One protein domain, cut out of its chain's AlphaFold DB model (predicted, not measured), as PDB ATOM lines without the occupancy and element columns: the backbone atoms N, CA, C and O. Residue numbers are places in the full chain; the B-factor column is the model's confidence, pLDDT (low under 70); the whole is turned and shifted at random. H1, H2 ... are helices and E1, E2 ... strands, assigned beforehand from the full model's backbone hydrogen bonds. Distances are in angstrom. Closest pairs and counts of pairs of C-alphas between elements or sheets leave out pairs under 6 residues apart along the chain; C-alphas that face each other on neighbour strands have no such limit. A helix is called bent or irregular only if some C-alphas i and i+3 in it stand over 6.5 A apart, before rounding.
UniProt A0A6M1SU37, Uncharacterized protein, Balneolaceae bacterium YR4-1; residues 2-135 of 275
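This is residues 2 to 135 of the 275 residues of an uncharacterized protein of Balneolaceae bacterium YR4-1 (UniProt A0A6M1SU37). A kinked helix, H2, runs through the middle, with strand E1 of the antiparallel pair E1 and E2 on one side and arm H6a crossing it on the other. H5 packs on H2's last part, joined by H3 and H4, while H6b lies at the opposite end from H3. The printed part has 134 residues, mostly helix, in the order E1 H1 H2 H3 H4 H5 H6 E2 H7; it is compact, with a radius of gyration of the C-alphas of 15.0 A and spans of 42 by 33 by 28 A.

E1, residues 6 to 10, is the antiparallel neighbour of E2, residues 121 to 125; N 7 and O 124 are within hydrogen-bond range at 2.8 A. C-alphas Val 7 and Thr 31 are the closest of E1 and H2, residues 20 to 40, at 5.6 A. H2's residues 23 to 27 alone touch H1, residues 13 to 16; closest C-alphas Leu 14 and Leu 23, 6.9 A. H2 has a kink of 33 degrees near residue 34 but is only just not bent, C-alphas 34 and 37 being 6.3 A apart. H5, residues 74 to 86, touches H2 with residues 79 to 84 alone, at a steep tilt of 57 degrees; closest C-alphas Tyr 36 and Tyr 80, 6.2 A. H3, residues 46 to 56, touches H5, about perpendicular at 89 degrees; closest C-alphas Leu 55 and Leu 82, 6.6 A. H6, residues 91 to 114, was assigned as one helix by its hydrogen bonds but is bent, C-alphas 103 and 106 being 7.0 A apart; its arms are H6a, 91 to 103, and H6b, 106 to 114. H6a touches H2 with residues 96 to 101 alone, about perpendicular at 82 degrees; closest C-alphas Arg 25 and Ile 97, 4.8 A. H4, residues 61 to 70, irregular with C-alphas 66 and 69 7.4 A apart, touches H6a at a shallow tilt of 18 degrees; closest C-alphas Leu 64 and Leu 95, 5.9 A. H7, residues 126 to 133, touches H2's residues 20 to 24 alone; closest C-alphas Tyr 24 and Arg 133, 6.3 A. Every O i to N i+4 pair is within hydrogen-bond range in H3, H5, H6a, H6b and H7, against 15 of 17 in H2 and 2 of 6 in H4, where 5 of 7 O i to N i+3 pairs are; H1 is too short for any O i to N i+4 pair inside it.

E1 begins at C-alpha 6 (118.909, 121.352, 161.459), and H7 ends at C-alpha 133 (130.188, 118.335, 171.157). From first to last C-alpha H2 measures 30.0 A, H5 and H6a 18.3 A each.

The C-alphas farthest apart, those of Glu 57 and Phe 115, are 43.7 A apart. The printed part has no cut and no long link; residues 41 to 47 stand free. Mean pLDDT of the printed part is 77.8, and residues 2 to 4, 34 to 52, 55 and 108 to 118 are under 70.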
ATOM      1  N   LYS A   2     121.007 110.898 154.830       35.84
ATOM      2  CA  LYS A   2     121.155 111.872 155.919       35.84
ATOM      3  C   LYS A   2     120.229 113.040 155.586       35.84
ATOM      4  O   LYS A   2     120.641 113.957 154.883       35.84
ATOM      5  N   ASN A   3     118.973 112.985 156.030       44.00
ATOM      6  CA  ASN A   3     118.212 114.217 156.207       44.00
ATOM      7  C   ASN A   3     119.083 115.056 157.134       44.00
ATOM      8  O   ASN A   3     119.273 114.680 158.283       44.00
ATOM      9  N   SER A   4     119.746 116.089 156.612       52.78
ATOM     10  CA  SER A   4     120.580 116.947 157.441       52.78
ATOM     11  C   SER A   4     119.630 117.689 158.367       52.78
ATOM     12  O   SER A   4     119.071 118.723 157.993       52.78
ATOM     13  N   THR A   5     119.361 117.106 159.531       79.50
ATOM     14  CA  THR A   5     118.495 117.704 160.529       79.50
ATOM     15  C   THR A   5     119.163 118.997 160.952       79.50
ATOM     16  O   THR A   5     120.378 119.060 161.140       79.50
ATOM     17  N   TYR A   6     118.399 120.078 160.989       84.69
ATOM     18  CA  TYR A   6     118.909 121.352 161.459       84.69
ATOM     19  C   TYR A   6     118.401 121.569 162.873       84.69
ATOM     20  O   TYR A   6     117.223 121.366 163.141       84.69
ATOM     21  N   VAL A   7     119.284 122.043 163.739       87.31
ATOM     22  CA  VAL A   7     118.924 122.586 165.044       87.31
ATOM     23  C   VAL A   7     118.651 124.071 164.867       87.31
ATOM     24  O   VAL A   7     119.385 124.771 164.158       87.31
ATOM     25  N   GLN A   8     117.581 124.564 165.481       87.62
ATOM     26  CA  GLN A   8     117.257 125.984 165.475       87.62
ATOM     27  C   GLN A   8     117.123 126.469 166.906       87.62
ATOM     28  O   GLN A   8     116.363 125.881 167.660       87.62
ATOM     29  N   PHE A   9     117.825 127.541 167.264       89.44
ATOM     30  CA  PHE A   9     117.858 128.051 168.634       89.44
ATOM     31  C   PHE A   9     118.087 129.572 168.665       89.44
ATOM     32  O   PHE A   9     118.625 130.130 167.701       89.44
ATOM     33  N   PRO A  10     117.656 130.283 169.719       89.38
ATOM     34  CA  PRO A  10     117.854 131.722 169.834       89.38
ATOM     35  C   PRO A  10     119.314 132.065 170.162       89.38
ATOM     36  O   PRO A  10     119.989 131.381 170.928       89.38
ATOM     37  N   LEU A  11     119.811 133.154 169.571       91.19
ATOM     38  CA  LEU A  11     121.199 133.611 169.699       91.19
ATOM     39  C   LEU A  11     121.645 133.843 171.152       91.19
ATOM     40  O   LEU A  11     122.811 133.615 171.472       91.19
ATOM     41  N   ASN A  12     120.739 134.278 172.027       87.81
ATOM     42  CA  ASN A  12     121.048 134.571 173.426       87.81
ATOM     43  C   ASN A  12     121.446 133.330 174.236       87.81
ATOM     44  O   ASN A  12     122.133 133.488 175.237       87.81
ATOM     45  N   ILE A  13     121.131 132.107 173.792       89.75
ATOM     46  CA  ILE A  13     121.620 130.883 174.450       89.75
ATOM     47  C   ILE A  13     123.152 130.873 174.544       89.75
ATOM     48  O   ILE A  13     123.698 130.409 175.544       89.75
ATOM     49  N   LEU A  14     123.851 131.466 173.566       91.56
ATOM     50  CA  LEU A  14     125.310 131.564 173.594       91.56
ATOM     51  C   LEU A  14     125.820 132.307 174.844       91.56
ATOM     52  O   LEU A  14     126.876 131.954 175.361       91.56
ATOM     53  N   SER A  15     125.120 133.329 175.344       87.25
ATOM     54  CA  SER A  15     125.597 134.131 176.485       87.25
ATOM     55  C   SER A  15     125.317 133.494 177.851       87.25
ATOM     56  O   SER A  15     125.855 133.951 178.858       87.25
ATOM     57  N   LYS A  16     124.473 132.455 177.896       85.12
ATOM     58  CA  LYS A  16     123.980 131.837 179.140       85.12
ATOM     59  C   LYS A  16     124.740 130.573 179.536       85.12
ATOM     60  O   LYS A  16     124.763 130.219 180.713       85.12
ATOM     61  N   SER A  17     125.357 129.903 178.566       86.75
ATOM     62  CA  SER A  17     126.152 128.702 178.805       86.75
ATOM     63  C   SER A  17     127.477 129.043 179.486       86.75
ATOM     64  O   SER A  17     128.197 129.927 179.012       86.75
ATOM     65  N   LYS A  18     127.836 128.302 180.532       86.56
ATOM     66  CA  LYS A  18     129.121 128.412 181.235       86.56
ATOM     67  C   LYS A  18     130.249 127.713 180.486       86.56
ATOM     68  O   LYS A  18     131.379 128.194 180.488       86.56
ATOM     69  N   ASP A  19     129.931 126.604 179.832       90.44
ATOM     70  CA  ASP A  19     130.894 125.768 179.128       90.44
ATOM     71  C   ASP A  19     130.303 125.152 177.848       90.44
ATOM     72  O   ASP A  19     129.163 125.420 177.448       90.44
ATOM     73  N   ARG A  20     131.129 124.347 177.171       91.62
ATOM     74  CA  ARG A  20     130.781 123.678 175.916       91.62
ATOM     75  C   ARG A  20     129.622 122.704 176.071       91.62
ATOM     76  O   ARG A  20     128.749 122.665 175.205       91.62
ATOM     77  N   GLU A  21     129.660 121.911 177.130       91.19
ATOM     78  CA  GLU A  21     128.727 120.823 177.370       91.19
ATOM     79  C   GLU A  21     127.351 121.388 177.725       91.19
ATOM     80  O   GLU A  21     126.343 121.003 177.132       91.19
ATOM     81  N   GLU A  22     127.305 122.404 178.588       90.50
ATOM     82  CA  GLU A  22     126.078 123.139 178.883       90.50
ATOM     83  C   GLU A  22     125.506 123.793 177.616       90.50
ATOM     84  O   GLU A  22     124.305 123.687 177.367       90.50
ATOM     85  N   LEU A  23     126.343 124.408 176.766       92.38
ATOM     86  CA  LEU A  23     125.872 125.004 175.512       92.38
ATOM     87  C   LEU A  23     125.256 123.960 174.572       92.38
ATOM     88  O   LEU A  23     124.182 124.190 174.009       92.38
ATOM     89  N   TYR A  24     125.921 122.816 174.405       93.00
ATOM     90  CA  TYR A  24     125.409 121.707 173.605       93.00
ATOM     91  C   TYR A  24     124.048 121.230 174.126       93.00
ATOM     92  O   TYR A  24     123.092 121.126 173.349       93.00
ATOM     93  N   ARG A  25     123.930 121.017 175.442       90.62
ATOM     94  CA  ARG A  25     122.681 120.587 176.084       90.62
ATOM     95  C   ARG A  25     121.572 121.616 175.921       90.62
ATOM     96  O   ARG A  25     120.452 121.250 175.583       90.62
ATOM     97  N   MET A  26     121.869 122.902 176.085       89.88
ATOM     98  CA  MET A  26     120.886 123.972 175.899       89.88
ATOM     99  C   MET A  26     120.363 124.039 174.458       89.88
ATOM    100  O   MET A  26     119.153 124.136 174.253       89.88
ATOM    101  N   ILE A  27     121.245 123.963 173.454       90.75
ATOM    102  CA  ILE A  27     120.853 123.986 172.034       90.75
ATOM    103  C   ILE A  27     120.025 122.746 171.676       90.75
ATOM    104  O   ILE A  27     118.990 122.853 171.007       90.75
ATOM    105  N   THR A  28     120.476 121.575 172.124       88.50
ATOM    106  CA  THR A  28     119.813 120.299 171.844       88.50
ATOM    107  C   THR A  28     118.457 120.243 172.534       88.50
ATOM    108  O   THR A  28     117.463 119.962 171.877       88.50
ATOM    109  N   GLY A  29     118.376 120.630 173.807       85.50
ATOM    110  CA  GLY A  29     117.127 120.685 174.566       85.50
ATOM    111  C   GLY A  29     116.109 121.660 173.978       85.50
ATOM    112  O   GLY A  29     114.942 121.294 173.836       85.50
ATOM    113  N   TYR A  30     116.546 122.854 173.548       84.38
ATOM    114  CA  TYR A  30     115.681 123.796 172.824       84.38
ATOM    115  C   TYR A  30     115.133 123.160 171.543       84.38
ATOM    116  O   TYR A  30     113.939 123.248 171.261       84.38
ATOM    117  N   THR A  31     116.002 122.499 170.772       82.38
ATOM    118  CA  THR A  31     115.609 121.852 169.515       82.38
ATOM    119  C   THR A  31     114.615 120.728 169.772       82.38
ATOM    120  O   THR A  31     113.567 120.719 169.137       82.38
ATOM    121  N   LEU A  32     114.911 119.828 170.714       79.19
ATOM    122  CA  LEU A  32     114.036 118.714 171.070       79.19
ATOM    123  C   LEU A  32     112.643 119.217 171.457       79.19
ATOM    124  O   LEU A  32     111.657 118.717 170.941       79.19
ATOM    125  N   LEU A  33     112.546 120.261 172.283       73.62
ATOM    126  CA  LEU A  33     111.252 120.789 172.720       73.62
ATOM    127  C   LEU A  33     110.488 121.552 171.632       73.62
ATOM    128  O   LEU A  33     109.266 121.503 171.622       73.62
ATOM    129  N   TYR A  34     111.170 122.259 170.728       68.69
ATOM    130  CA  TYR A  34     110.493 123.053 169.694       68.69
ATOM    131  C   TYR A  34     110.109 122.230 168.457       68.69
ATOM    132  O   TYR A  34     109.119 122.519 167.789       68.69
ATOM    133  N   TYR A  35     110.901 121.210 168.123       65.56
ATOM    134  CA  TYR A  35     110.604 120.303 167.011       65.56
ATOM    135  C   TYR A  35     109.714 119.131 167.422       65.56
ATOM    136  O   TYR A  35     109.116 118.523 166.537       65.56
ATOM    137  N   TYR A  36     109.557 118.879 168.725       63.12
ATOM    138  CA  TYR A  36     108.559 117.968 169.279       63.12
ATOM    139  C   TYR A  36     107.168 118.193 168.653       63.12
ATOM    140  O   TYR A  36     106.602 117.272 168.068       63.12
ATOM    141  N   ASP A  37     106.688 119.440 168.637       55.94
ATOM    142  CA  ASP A  37     105.377 119.804 168.071       55.94
ATOM    143  C   ASP A  37     105.284 119.583 166.549       55.94
ATOM    144  O   ASP A  37     104.208 119.396 165.985       55.94
ATOM    145  N   SER A  38     106.415 119.615 165.840       56.66
ATOM    146  CA  SER A  38     106.455 119.318 164.400       56.66
ATOM    147  C   SER A  38     106.506 117.811 164.124       56.66
ATOM    148  O   SER A  38     106.056 117.366 163.070       56.66
ATOM    149  N   TYR A  39     107.054 117.031 165.058       56.19
ATOM    150  CA  TYR A  39     107.192 115.580 164.963       56.19
ATOM    151  C   TYR A  39     105.846 114.874 165.189       56.19
ATOM    152  O   TYR A  39     105.507 113.952 164.450       56.19
ATOM    153  N   THR A  40     105.033 115.372 166.128       56.81
ATOM    154  CA  THR A  40     103.670 114.875 166.410       56.81
ATOM    155  C   THR A  40     102.693 115.092 165.250       56.81
ATOM    156  O   THR A  40     101.803 114.283 165.023       56.81
ATOM    157  N   ASN A  41     102.896 116.120 164.424       55.12
ATOM    158  CA  ASN A  41     102.052 116.375 163.251       55.12
ATOM    159  C   ASN A  41     102.309 115.419 162.064       55.12
ATOM    160  O   ASN A  41     101.578 115.453 161.073       55.12
ATOM    161  N   ASN A  42     103.329 114.555 162.146       54.22
ATOM    162  CA  ASN A  42     103.722 113.618 161.084       54.22
ATOM    163  C   ASN A  42     103.266 112.163 161.342       54.22
ATOM    164  O   ASN A  42     103.710 111.236 160.657       54.22
ATOM    165  N   GLU A  43     102.349 111.964 162.297       54.28
ATOM    166  CA  GLU A  43     101.829 110.660 162.752       54.28
ATOM    167  C   GLU A  43     101.216 109.779 161.647       54.28
ATOM    168  O   GLU A  43     101.069 108.576 161.827       54.28
ATOM    169  N   LYS A  44     100.911 110.323 160.464       53.12
ATOM    170  CA  LYS A  44     100.273 109.569 159.368       53.12
ATOM    171  C   LYS A  44     101.225 108.676 158.557       53.12
ATOM    172  O   LYS A  44     100.776 107.947 157.674       53.12
ATOM    173  N   SER A  45     102.534 108.716 158.806       56.56
ATOM    174  CA  SER A  45     103.501 107.911 158.048       56.56
ATOM    175  C   SER A  45     103.683 106.514 158.652       56.56
ATOM    176  O   SER A  45     104.168 106.372 159.770       56.56
ATOM    177  N   LYS A  46     103.420 105.443 157.886       55.03
ATOM    178  CA  LYS A  46     103.709 104.050 158.311       55.03
ATOM    179  C   LYS A  46     105.166 103.848 158.767       55.03
ATOM    180  O   LYS A  46     105.437 103.048 159.659       55.03
ATOM    181  N   ARG A  47     106.105 104.610 158.192       57.22
ATOM    182  CA  ARG A  47     107.530 104.592 158.565       57.22
ATOM    183  C   ARG A  47     107.770 105.145 159.972       57.22
ATOM    184  O   ARG A  47     108.655 104.652 160.663       57.22
ATOM    185  N   PHE A  48     106.972 106.124 160.398       64.75
ATOM    186  CA  PHE A  48     107.020 106.683 161.747       64.75
ATOM    187  C   PHE A  48     106.642 105.627 162.786       64.75
ATOM    188  O   PHE A  48     107.392 105.420 163.731       64.75
ATOM    189  N   HIS A  49     105.549 104.887 162.569       65.19
ATOM    190  CA  HIS A  49     105.115 103.831 163.493       65.19
ATOM    191  C   HIS A  49     106.121 102.681 163.622       65.19
ATOM    192  O   HIS A  49     106.346 102.192 164.728       65.19
ATOM    193  N   PHE A  50     106.765 102.278 162.524       64.62
ATOM    194  CA  PHE A  50     107.791 101.230 162.560       64.62
ATOM    195  C   PHE A  50     109.047 101.665 163.337       64.62
ATOM    196  O   PHE A  50     109.530 100.926 164.192       64.62
ATOM    197  N   ILE A  51     109.548 102.879 163.080       64.25
ATOM    198  CA  ILE A  51     110.707 103.443 163.794       64.25
ATOM    199  C   ILE A  51     110.366 103.676 165.273       64.25
ATOM    200  O   ILE A  51     111.156 103.320 166.142       64.25
ATOM    201  N   LYS A  52     109.162 104.190 165.557       69.56
ATOM    202  CA  LYS A  52     108.632 104.401 166.909       69.56
ATOM    203  C   LYS A  52     108.638 103.116 167.731       69.56
ATOM    204  O   LYS A  52     109.137 103.121 168.849       69.56
ATOM    205  N   ARG A  53     108.122 102.018 167.173       71.56
ATOM    206  CA  ARG A  53     108.055 100.736 167.879       71.56
ATOM    207  C   ARG A  53     109.448 100.188 168.198       71.56
ATOM    208  O   ARG A  53     109.727  99.891 169.351       71.56
ATOM    209  N   ARG A  54     110.344 100.149 167.207       71.94
ATOM    210  CA  ARG A  54     111.695  99.596 167.379       71.94
ATOM    211  C   ARG A  54     112.575 100.414 168.332       71.94
ATOM    212  O   ARG A  54     113.358  99.831 169.068       71.94
ATOM    213  N   LEU A  55     112.474 101.744 168.298       67.69
ATOM    214  CA  LEU A  55     113.260 102.616 169.178       67.69
ATOM    215  C   LEU A  55     112.724 102.621 170.615       67.69
ATOM    216  O   LEU A  55     113.523 102.642 171.542       67.69
ATOM    217  N   LEU A  56     111.401 102.563 170.821       71.19
ATOM    218  CA  LEU A  56     110.833 102.476 172.174       71.19
ATOM    219  C   LEU A  56     111.069 101.111 172.827       71.19
ATOM    220  O   LEU A  56     111.274 101.066 174.030       71.19
ATOM    221  N   GLU A  57     111.097 100.018 172.059       79.12
ATOM    222  CA  GLU A  57     111.458  98.686 172.580       79.12
ATOM    223  C   GLU A  57     112.898  98.633 173.128       79.12
ATOM    224  O   GLU A  57     113.219  97.763 173.931       79.12
ATOM    225  N   GLN A  58     113.757  99.563 172.704       76.69
ATOM    226  CA  GLN A  58     115.146  99.685 173.151       76.69
ATOM    227  C   GLN A  58     115.347 100.781 174.203       76.69
ATOM    228  O   GLN A  58     116.457 100.915 174.704       76.69
ATOM    229  N   CYS A  59     114.303 101.559 174.508       81.56
ATOM    230  CA  CYS A  59     114.376 102.712 175.390       81.56
ATOM    231  C   CYS A  59     113.840 102.356 176.778       81.56
ATOM    232  O   CYS A  59     112.648 102.071 176.924       81.56
ATOM    233  N   ASP A  60     114.671 102.466 177.812       86.31
ATOM    234  CA  ASP A  60     114.180 102.366 179.187       86.31
ATOM    235  C   ASP A  60     113.520 103.686 179.613       86.31
ATOM    236  O   ASP A  60     114.154 104.613 180.126       86.31
ATOM    237  N   LEU A  61     112.206 103.784 179.395       83.25
ATOM    238  CA  LEU A  61     111.424 104.968 179.762       83.25
ATOM    239  C   LEU A  61     111.450 105.264 181.268       83.25
ATOM    240  O   LEU A  61     111.211 106.412 181.647       83.25
ATOM    241  N   SER A  62     111.779 104.286 182.124       86.81
ATOM    242  CA  SER A  62     111.877 104.511 183.570       86.81
ATOM    243  C   SER A  62     112.981 105.518 183.918       86.81
ATOM    244  O   SER A  62     112.825 106.320 184.840       86.81
ATOM    245  N   VAL A  63     114.041 105.587 183.102       88.38
ATOM    246  CA  VAL A  63     115.115 106.588 183.218       88.38
ATOM    247  C   VAL A  63     114.578 108.012 183.026       88.38
ATOM    248  O   VAL A  63     115.102 108.969 183.605       88.38
ATOM    249  N   LEU A  64     113.505 108.174 182.248       86.81
ATOM    250  CA  LEU A  64     112.901 109.465 181.917       86.81
ATOM    251  C   LEU A  64     111.739 109.862 182.842       86.81
ATOM    252  O   LEU A  64     111.244 110.989 182.747       86.81
ATOM    253  N   GLU A  65     111.335 109.008 183.783       86.62
ATOM    254  CA  GLU A  65     110.298 109.329 184.777       86.62
ATOM    255  C   GLU A  65     110.525 110.668 185.509       86.62
ATOM    256  O   GLU A  65     109.574 111.449 185.627       86.62
ATOM    257  N   PRO A  66     111.761 111.061 185.897       89.44
ATOM    258  CA  PRO A  66     111.987 112.338 186.574       89.44
ATOM    259  C   PRO A  66     111.603 113.583 185.756       89.44
ATOM    260  O   PRO A  66     111.509 114.673 186.321       89.44
ATOM    261  N   ILE A  67     111.432 113.459 184.435       82.31
ATOM    262  CA  ILE A  67     111.019 114.556 183.550       82.31
ATOM    263  C   ILE A  67     109.601 114.376 182.997       82.31
ATOM    264  O   ILE A  67     109.122 115.269 182.296       82.31
ATOM    265  N   ARG A  68     108.894 113.289 183.345       84.75
ATOM    266  CA  ARG A  68     107.532 112.985 182.869       84.75
ATOM    267  C   ARG A  68     106.558 114.140 183.085       84.75
ATOM    268  O   ARG A  68     105.813 114.505 182.174       84.75
ATOM    269  N   GLY A  69     106.629 114.787 184.249       82.31
ATOM    270  CA  GLY A  69     105.785 115.937 184.594       82.31
ATOM    271  C   GLY A  69     105.911 117.136 183.642       82.31
ATOM    272  O   GLY A  69     105.007 117.963 183.585       82.31
ATOM    273  N   TYR A  70     106.986 117.238 182.850       80.19
ATOM    274  CA  TYR A  70     107.151 118.318 181.870       80.19
ATOM    275  C   TYR A  70     106.363 118.125 180.578       80.19
ATOM    276  O   TYR A  70     106.202 119.097 179.837       80.19
ATOM    277  N   PHE A  71     105.920 116.902 180.297       77.75
ATOM    278  CA  PHE A  71     105.296 116.531 179.028       77.75
ATOM    279  C   PHE A  71     103.796 116.253 179.167       77.75
ATOM    280  O   PHE A  71     103.096 116.182 178.158       77.75
ATOM    281  N   GLY A  72     103.293 116.141 180.400       77.62
ATOM    282  CA  GLY A  72     101.874 115.992 180.732       77.62
ATOM    283  C   GLY A  72     101.307 114.602 180.440       77.62
ATOM    284  O   GLY A  72     100.629 114.033 181.290       77.62
ATOM    285  N   THR A  73     101.614 114.029 179.274       79.94
ATOM    286  CA  THR A  73     101.182 112.686 178.866       79.94
ATOM    287  C   THR A  73     102.377 111.773 178.606       79.94
ATOM    288  O   THR A  73     103.460 112.217 178.218       79.94
ATOM    289  N   GLU A  74     102.174 110.469 178.789       79.25
ATOM    290  CA  GLU A  74     103.185 109.452 178.480       79.25
ATOM    291  C   GLU A  74     103.517 109.419 176.985       79.25
ATOM    292  O   GLU A  74     104.682 109.351 176.606       79.25
ATOM    293  N   MET A  75     102.504 109.578 176.128       78.19
ATOM    294  CA  MET A  75     102.697 109.682 174.682       78.19
ATOM    295  C   MET A  75     103.636 110.837 174.317       78.19
ATOM    296  O   MET A  75     104.475 110.688 173.427       78.19
ATOM    297  N   ASN A  76     103.535 111.967 175.026       77.69
ATOM    298  CA  ASN A  76     104.418 113.096 174.786       77.69
ATOM    299  C   ASN A  76     105.856 112.818 175.230       77.69
ATOM    300  O   ASN A  76     106.797 113.158 174.511       77.69
ATOM    301  N   LEU A  77     106.032 112.151 176.371       80.12
ATOM    302  CA  LEU A  77     107.350 111.721 176.831       80.12
ATOM    303  C   LEU A  77     107.993 110.729 175.847       80.12
ATOM    304  O   LEU A  77     109.152 110.896 175.482       80.12
ATOM    305  N   GLN A  78     107.229 109.753 175.354       80.88
ATOM    306  CA  GLN A  78     107.685 108.782 174.355       80.88
ATOM    307  C   GLN A  78     108.092 109.455 173.040       80.88
ATOM    308  O   GLN A  78     109.152 109.170 172.494       80.88
ATOM    309  N   ASN A  79     107.271 110.373 172.527       76.62
ATOM    310  CA  ASN A  79     107.570 111.114 171.300       76.62
ATOM    311  C   ASN A  79     108.821 112.006 171.466       76.62
ATOM    312  O   ASN A  79     109.616 112.129 170.532       76.62
ATOM    313  N   TYR A  80     109.035 112.578 172.655       79.50
ATOM    314  CA  TYR A  80     110.256 113.315 172.989       79.50
ATOM    315  C   TYR A  80     111.488 112.399 173.045       79.50
ATOM    316  O   TYR A  80     112.514 112.717 172.440       79.50
ATOM    317  N   ALA A  81     111.374 111.243 173.708       82.69
ATOM    318  CA  ALA A  81     112.434 110.240 173.793       82.69
ATOM    319  C   ALA A  81     112.849 109.745 172.400       82.69
ATOM    320  O   ALA A  81     114.029 109.755 172.060       82.69
ATOM    321  N   LEU A  82     111.873 109.427 171.545       79.81
ATOM    322  CA  LEU A  82     112.093 109.026 170.154       79.81
ATOM    323  C   LEU A  82     112.888 110.048 169.348       79.81
ATOM    324  O   LEU A  82     113.753 109.667 168.565       79.81
ATOM    325  N   MET A  83     112.599 111.336 169.529       79.50
ATOM    326  CA  MET A  83     113.342 112.392 168.849       79.50
ATOM    327  C   MET A  83     114.794 112.465 169.344       79.50
ATOM    328  O   MET A  83     115.705 112.684 168.547       79.50
ATOM    329  N   GLY A  84     115.022 112.259 170.643       82.56
ATOM    330  CA  GLY A  84     116.367 112.165 171.208       82.56
ATOM    331  C   GLY A  84     117.152 110.971 170.660       82.56
ATOM    332  O   GLY A  84     118.288 111.135 170.215       82.56
ATOM    333  N   LEU A  85     116.515 109.803 170.594       82.75
ATOM    334  CA  LEU A  85     117.099 108.586 170.026       82.75
ATOM    335  C   LEU A  85     117.412 108.745 168.527       82.75
ATOM    336  O   LEU A  85     118.477 108.331 168.078       82.75
ATOM    337  N   ASP A  86     116.545 109.411 167.751       77.31
ATOM    338  CA  ASP A  86     116.808 109.743 166.335       77.31
ATOM    339  C   ASP A  86     118.019 110.682 166.174       77.31
ATOM    340  O   ASP A  86     118.732 110.648 165.170       77.31
ATOM    341  N   PHE A  87     118.303 111.493 167.196       75.50
ATOM    342  CA  PHE A  87     119.498 112.335 167.274       75.50
ATOM    343  C   PHE A  87     120.742 111.570 167.759       75.50
ATOM    344  O   PHE A  87     121.827 112.154 167.823       75.50
ATOM    345  N   GLY A  88     120.607 110.274 168.054       81.69
ATOM    346  CA  GLY A  88     121.677 109.413 168.554       81.69
ATOM    347  C   GLY A  88     122.028 109.661 170.021       81.69
ATOM    348  O   GLY A  88     123.183 109.465 170.391       81.69
ATOM    349  N   LEU A  89     121.074 110.152 170.816       85.88
ATOM    350  CA  LEU A  89     121.214 110.339 172.261       85.88
ATOM    351  C   LEU A  89     120.694 109.107 172.994       85.88
ATOM    352  O   LEU A  89     119.651 108.587 172.609       85.88
ATOM    353  N   ASP A  90     121.363 108.696 174.067       89.50
ATOM    354  CA  ASP A  90     120.808 107.718 175.009       89.50
ATOM    355  C   ASP A  90     119.833 108.372 176.013       89.50
ATOM    356  O   ASP A  90     119.680 109.597 176.079       89.50
ATOM    357  N   GLU A  91     119.134 107.557 176.798       88.88
ATOM    358  CA  GLU A  91     118.108 107.994 177.748       88.88
ATOM    359  C   GLU A  91     118.673 108.911 178.834       88.88
ATOM    360  O   GLU A  91     118.026 109.881 179.244       88.88
ATOM    361  N   LEU A  92     119.901 108.649 179.280       90.12
ATOM    362  CA  LEU A  92     120.560 109.453 180.299       90.12
ATOM    363  C   LEU A  92     120.972 110.821 179.735       90.12
ATOM    364  O   LEU A  92     120.832 111.846 180.412       90.12
ATOM    365  N   GLU A  93     121.438 110.870 178.488       88.50
ATOM    366  CA  GLU A  93     121.708 112.109 177.765       88.50
ATOM    367  C   GLU A  93     120.437 112.929 177.583       88.50
ATOM    368  O   GLU A  93     120.439 114.124 177.893       88.50
ATOM    369  N   ILE A  94     119.345 112.296 177.147       88.06
ATOM    370  CA  ILE A  94     118.033 112.936 177.004       88.06
ATOM    371  C   ILE A  94     117.611 113.549 178.342       88.06
ATOM    372  O   ILE A  94     117.337 114.751 178.405       88.06
ATOM    373  N   LEU A  95     117.649 112.767 179.425       87.00
ATOM    374  CA  LEU A  95     117.313 113.219 180.775       87.00
ATOM    375  C   LEU A  95     118.127 114.453 181.191       87.00
ATOM    376  O   LEU A  95     117.572 115.458 181.654       87.00
ATOM    377  N   ASN A  96     119.448 114.385 181.026       88.81
ATOM    378  CA  ASN A  96     120.365 115.453 181.410       88.81
ATOM    379  C   ASN A  96     120.149 116.718 180.572       88.81
ATOM    380  O   ASN A  96     120.087 117.819 181.126       88.81
ATOM    381  N   ILE A  97     119.968 116.569 179.257       87.38
ATOM    382  CA  ILE A  97     119.649 117.660 178.334       87.38
ATOM    383  C   ILE A  97     118.355 118.357 178.757       87.38
ATOM    384  O   ILE A  97     118.330 119.588 178.857       87.38
ATOM    385  N   THR A  98     117.293 117.601 179.055       84.12
ATOM    386  CA  THR A  98     116.010 118.178 179.471       84.12
ATOM    387  C   THR A  98     116.141 118.936 180.785       84.12
ATOM    388  O   THR A  98     115.680 120.077 180.873       84.12
ATOM    389  N   LYS A  99     116.795 118.347 181.796       84.94
ATOM    390  CA  LYS A  99     117.006 118.993 183.102       84.94
ATOM    391  C   LYS A  99     117.809 120.288 182.966       84.94
ATOM    392  O   LYS A  99     117.383 121.319 183.486       84.94
ATOM    393  N   THR A 100     118.926 120.260 182.233       84.75
ATOM    394  CA  THR A 100     119.755 121.451 181.980       84.75
ATOM    395  C   THR A 100     118.976 122.529 181.229       84.75
ATOM    396  O   THR A 100     118.999 123.693 181.620       84.75
ATOM    397  N   TYR A 101     118.247 122.167 180.171       82.12
ATOM    398  CA  TYR A 101     117.466 123.153 179.432       82.12
ATOM    399  C   TYR A 101     116.362 123.763 180.300       82.12
ATOM    400  O   TYR A 101     116.220 124.981 180.329       82.12
ATOM    401  N   LYS A 102     115.593 122.951 181.036       80.69
ATOM    402  CA  LYS A 102     114.476 123.434 181.864       80.69
ATOM    403  C   LYS A 102     114.939 124.322 183.016       80.69
ATOM    404  O   LYS A 102     114.269 125.321 183.280       80.69
ATOM    405  N   SER A 103     116.078 124.028 183.650       83.50
ATOM    406  CA  SER A 103     116.626 124.905 184.697       83.50
ATOM    407  C   SER A 103     116.977 126.295 184.155       83.50
ATOM    408  O   SER A 103     116.784 127.292 184.847       83.50
ATOM    409  N   ARG A 104     117.397 126.379 182.885       80.44
ATOM    410  CA  ARG A 104     117.723 127.634 182.189       80.44
ATOM    411  C   ARG A 104     116.561 128.237 181.400       80.44
ATOM    412  O   ARG A 104     116.630 129.402 181.022       80.44
ATOM    413  N   ALA A 105     115.484 127.493 181.158       72.75
ATOM    414  CA  ALA A 105     114.380 127.915 180.296       72.75
ATOM    415  C   ALA A 105     113.702 129.193 180.801       72.75
ATOM    416  O   ALA A 105     113.297 130.023 179.991       72.75
ATOM    417  N   ARG A 106     113.634 129.390 182.127       71.56
ATOM    418  CA  ARG A 106     113.160 130.652 182.714       71.56
ATOM    419  C   ARG A 106     114.084 131.820 182.374       71.56
ATOM    420  O   ARG A 106     113.577 132.847 181.956       71.56
ATOM    421  N   GLU A 107     115.404 131.663 182.468       71.56
ATOM    422  CA  GLU A 107     116.364 132.717 182.092       71.56
ATOM    423  C   GLU A 107     116.309 133.034 180.587       71.56
ATOM    424  O   GLU A 107     116.417 134.189 180.183       71.56
ATOM    425  N   ILE A 108     116.126 132.009 179.748       68.81
ATOM    426  CA  ILE A 108     116.008 132.160 178.290       68.81
ATOM    427  C   ILE A 108     114.676 132.845 177.928       68.81
ATOM    428  O   ILE A 108     114.666 133.751 177.098       68.81
ATOM    429  N   GLY A 109     113.567 132.443 178.561       65.31
ATOM    430  CA  GLY A 109     112.222 132.970 178.308       65.31
ATOM    431  C   GLY A 109     111.958 134.348 178.925       65.31
ATOM    432  O   GLY A 109     111.272 135.170 178.322       65.31
ATOM    433  N   GLN A 110     112.548 134.650 180.086       63.94
ATOM    434  CA  GLN A 110     112.528 135.995 180.670       63.94
ATOM    435  C   GLN A 110     113.248 136.994 179.767       63.94
ATOM    436  O   GLN A 110     112.775 138.116 179.624       63.94
ATOM    437  N   ASP A 111     114.326 136.592 179.088       54.56
ATOM    438  CA  ASP A 111     114.968 137.437 178.082       54.56
ATOM    439  C   ASP A 111     114.063 137.655 176.848       54.56
ATOM    440  O   ASP A 111     114.015 138.762 176.312       54.56
ATOM    441  N   GLU A 112     113.314 136.641 176.399       53.88
ATOM    442  CA  GLU A 112     112.350 136.797 175.294       53.88
ATOM    443  C   GLU A 112     111.221 137.786 175.643       53.88
ATOM    444  O   GLU A 112     110.808 138.577 174.788       53.88
ATOM    445  N   GLN A 113     110.759 137.793 176.900       50.72
ATOM    446  CA  GLN A 113     109.743 138.727 177.397       50.72
ATOM    447  C   GLN A 113     110.314 140.127 177.685       50.72
ATOM    448  O   GLN A 113     109.740 141.124 177.252       50.72
ATOM    449  N   ALA A 114     111.464 140.223 178.359       45.03
ATOM    450  CA  ALA A 114     112.078 141.487 178.772       45.03
ATOM    451  C   ALA A 114     112.712 142.267 177.609       45.03
ATOM    452  O   ALA A 114     112.825 143.493 177.666       45.03
ATOM    453  N   PHE A 115     113.141 141.579 176.545       45.09
ATOM    454  CA  PHE A 115     113.862 142.200 175.431       45.09
ATOM    455  C   PHE A 115     113.107 142.192 174.095       45.09
ATOM    456  O   PHE A 115     113.661 142.638 173.079       45.09
ATOM    457  N   GLY A 116     111.847 141.750 174.117       44.75
ATOM    458  CA  GLY A 116     110.944 141.658 172.976       44.75
ATOM    459  C   GLY A 116     111.120 140.370 172.165       44.75
ATOM    460  O   GLY A 116     112.227 139.861 171.996       44.75
ATOM    461  N   SER A 117     110.018 139.905 171.571       47.66
ATOM    462  CA  SER A 117     109.827 138.635 170.839       47.66
ATOM    463  C   SER A 117     110.676 138.417 169.567       47.66
ATOM    464  O   SER A 117     110.316 137.629 168.693       47.66
ATOM    465  N   LYS A 118     111.796 139.127 169.393       64.62
ATOM    466  CA  LYS A 118     112.573 139.155 168.144       64.62
ATOM    467  C   LYS A 118     114.049 138.803 168.353       64.62
ATOM    468  O   LYS A 118     114.906 139.390 167.690       64.62
ATOM    469  N   GLU A 119     114.407 137.895 169.256       75.31
ATOM    470  CA  GLU A 119     115.795 137.417 169.273       75.31
ATOM    471  C   GLU A 119     116.114 136.638 167.973       75.31
ATOM    472  O   GLU A 119     115.267 135.902 167.455       75.31
ATOM    473  N   PRO A 120     117.296 136.834 167.359       82.94
ATOM    474  CA  PRO A 120     117.661 136.164 166.118       82.94
ATOM    475  C   PRO A 120     117.750 134.658 166.347       82.94
ATOM    476  O   PRO A 120     118.544 134.199 167.166       82.94
ATOM    477  N   LYS A 121     116.966 133.890 165.591       87.06
ATOM    478  CA  LYS A 121     117.061 132.430 165.573       87.06
ATOM    479  C   LYS A 121     118.184 132.004 164.629       87.06
ATOM    480  O   LYS A 121     118.242 132.445 163.480       87.06
ATOM    481  N   ILE A 122     119.081 131.162 165.125       91.69
ATOM    482  CA  ILE A 122     120.194 130.576 164.379       91.69
ATOM    483  C   ILE A 122     119.781 129.177 163.968       91.69
ATOM    484  O   ILE A 122     119.210 128.448 164.771       91.69
ATOM    485  N   ARG A 123     120.085 128.802 162.726       92.00
ATOM    486  CA  ARG A 123     119.860 127.457 162.208       92.00
ATOM    487  C   ARG A 123     121.206 126.825 161.863       92.00
ATOM    488  O   ARG A 123     121.884 127.306 160.958       92.00
ATOM    489  N   VAL A 124     121.579 125.766 162.573       92.81
ATOM    490  CA  VAL A 124     122.850 125.037 162.417       92.81
ATOM    491  C   VAL A 124     122.542 123.610 161.977       92.81
ATOM    492  O   VAL A 124     121.506 123.064 162.345       92.81
ATOM    493  N   ARG A 125     123.393 122.999 161.149       90.81
ATOM    494  CA  ARG A 125     123.233 121.575 160.826       90.81
ATOM    495  C   ARG A 125     123.601 120.724 162.043       90.81
ATOM    496  O   ARG A 125     124.556 121.048 162.745       90.81
ATOM    497  N   PHE A 126     122.870 119.641 162.282       87.25
ATOM    498  CA  PHE A 126     123.081 118.785 163.449       87.25
ATOM    499  C   PHE A 126     124.482 118.159 163.483       87.25
ATOM    500  O   PHE A 126     125.088 118.083 164.543       87.25
ATOM    501  N   ASP A 127     125.050 117.809 162.330       90.00
ATOM    502  CA  ASP A 127     126.414 117.279 162.239       90.00
ATOM    503  C   ASP A 127     127.483 118.280 162.708       90.00
ATOM    504  O   ASP A 127     128.428 117.894 163.388       90.00
ATOM    505  N   ILE A 128     127.299 119.578 162.445       94.25
ATOM    506  CA  ILE A 128     128.178 120.636 162.969       94.25
ATOM    507  C   ILE A 128     128.035 120.756 164.493       94.25
ATOM    508  O   ILE A 128     129.031 120.940 165.192       94.25
ATOM    509  N   LEU A 129     126.808 120.656 165.022       93.31
ATOM    510  CA  LEU A 129     126.585 120.652 166.472       93.31
ATOM    511  C   LEU A 129     127.236 119.425 167.129       93.31
ATOM    512  O   LEU A 129     127.822 119.537 168.205       93.31
ATOM    513  N   TYR A 130     127.177 118.272 166.469       89.69
ATOM    514  CA  TYR A 130     127.826 117.050 166.927       89.69
ATOM    515  C   TYR A 130     129.357 117.173 166.908       89.69
ATOM    516  O   TYR A 130     130.012 116.877 167.904       89.69
ATOM    517  N   ASP A 131     129.943 117.701 165.830       94.50
ATOM    518  CA  ASP A 131     131.384 117.975 165.762       94.50
ATOM    519  C   ASP A 131     131.840 118.980 166.836       94.50
ATOM    520  O   ASP A 131     132.964 118.888 167.338       94.50
ATOM    521  N   TYR A 132     130.970 119.918 167.221       95.94
ATOM    522  CA  TYR A 132     131.198 120.813 168.353       95.94
ATOM    523  C   TYR A 132     131.213 120.068 169.695       95.94
ATOM    524  O   TYR A 132     132.174 120.227 170.451       95.94
ATOM    525  N   ARG A 133     130.220 119.206 169.964       93.19
ATOM    526  CA  ARG A 133     130.188 118.335 171.157       93.19
ATOM    527  C   ARG A 133     131.467 117.500 171.263       93.19
ATOM    528  O   ARG A 133     132.133 117.522 172.291       93.19
ATOM    529  N   MET A 134     131.862 116.857 170.164       93.25
ATOM    530  CA  MET A 134     133.063 116.014 170.073       93.25
ATOM    531  C   MET A 134     134.384 116.803 170.122       93.25
ATOM    532  O   MET A 134     135.462 116.224 170.035       93.25
ATOM    533  N   GLY A 135     134.332 118.136 170.210       94.88
ATOM    534  CA  GLY A 135     135.515 118.988 170.308       94.88
ATOM    535  C   GLY A 135     136.326 119.143 169.022       94.88
ATOM    536  O   GLY A 135     137.388 119.763 169.052       94.88
TER     537      GLY A 135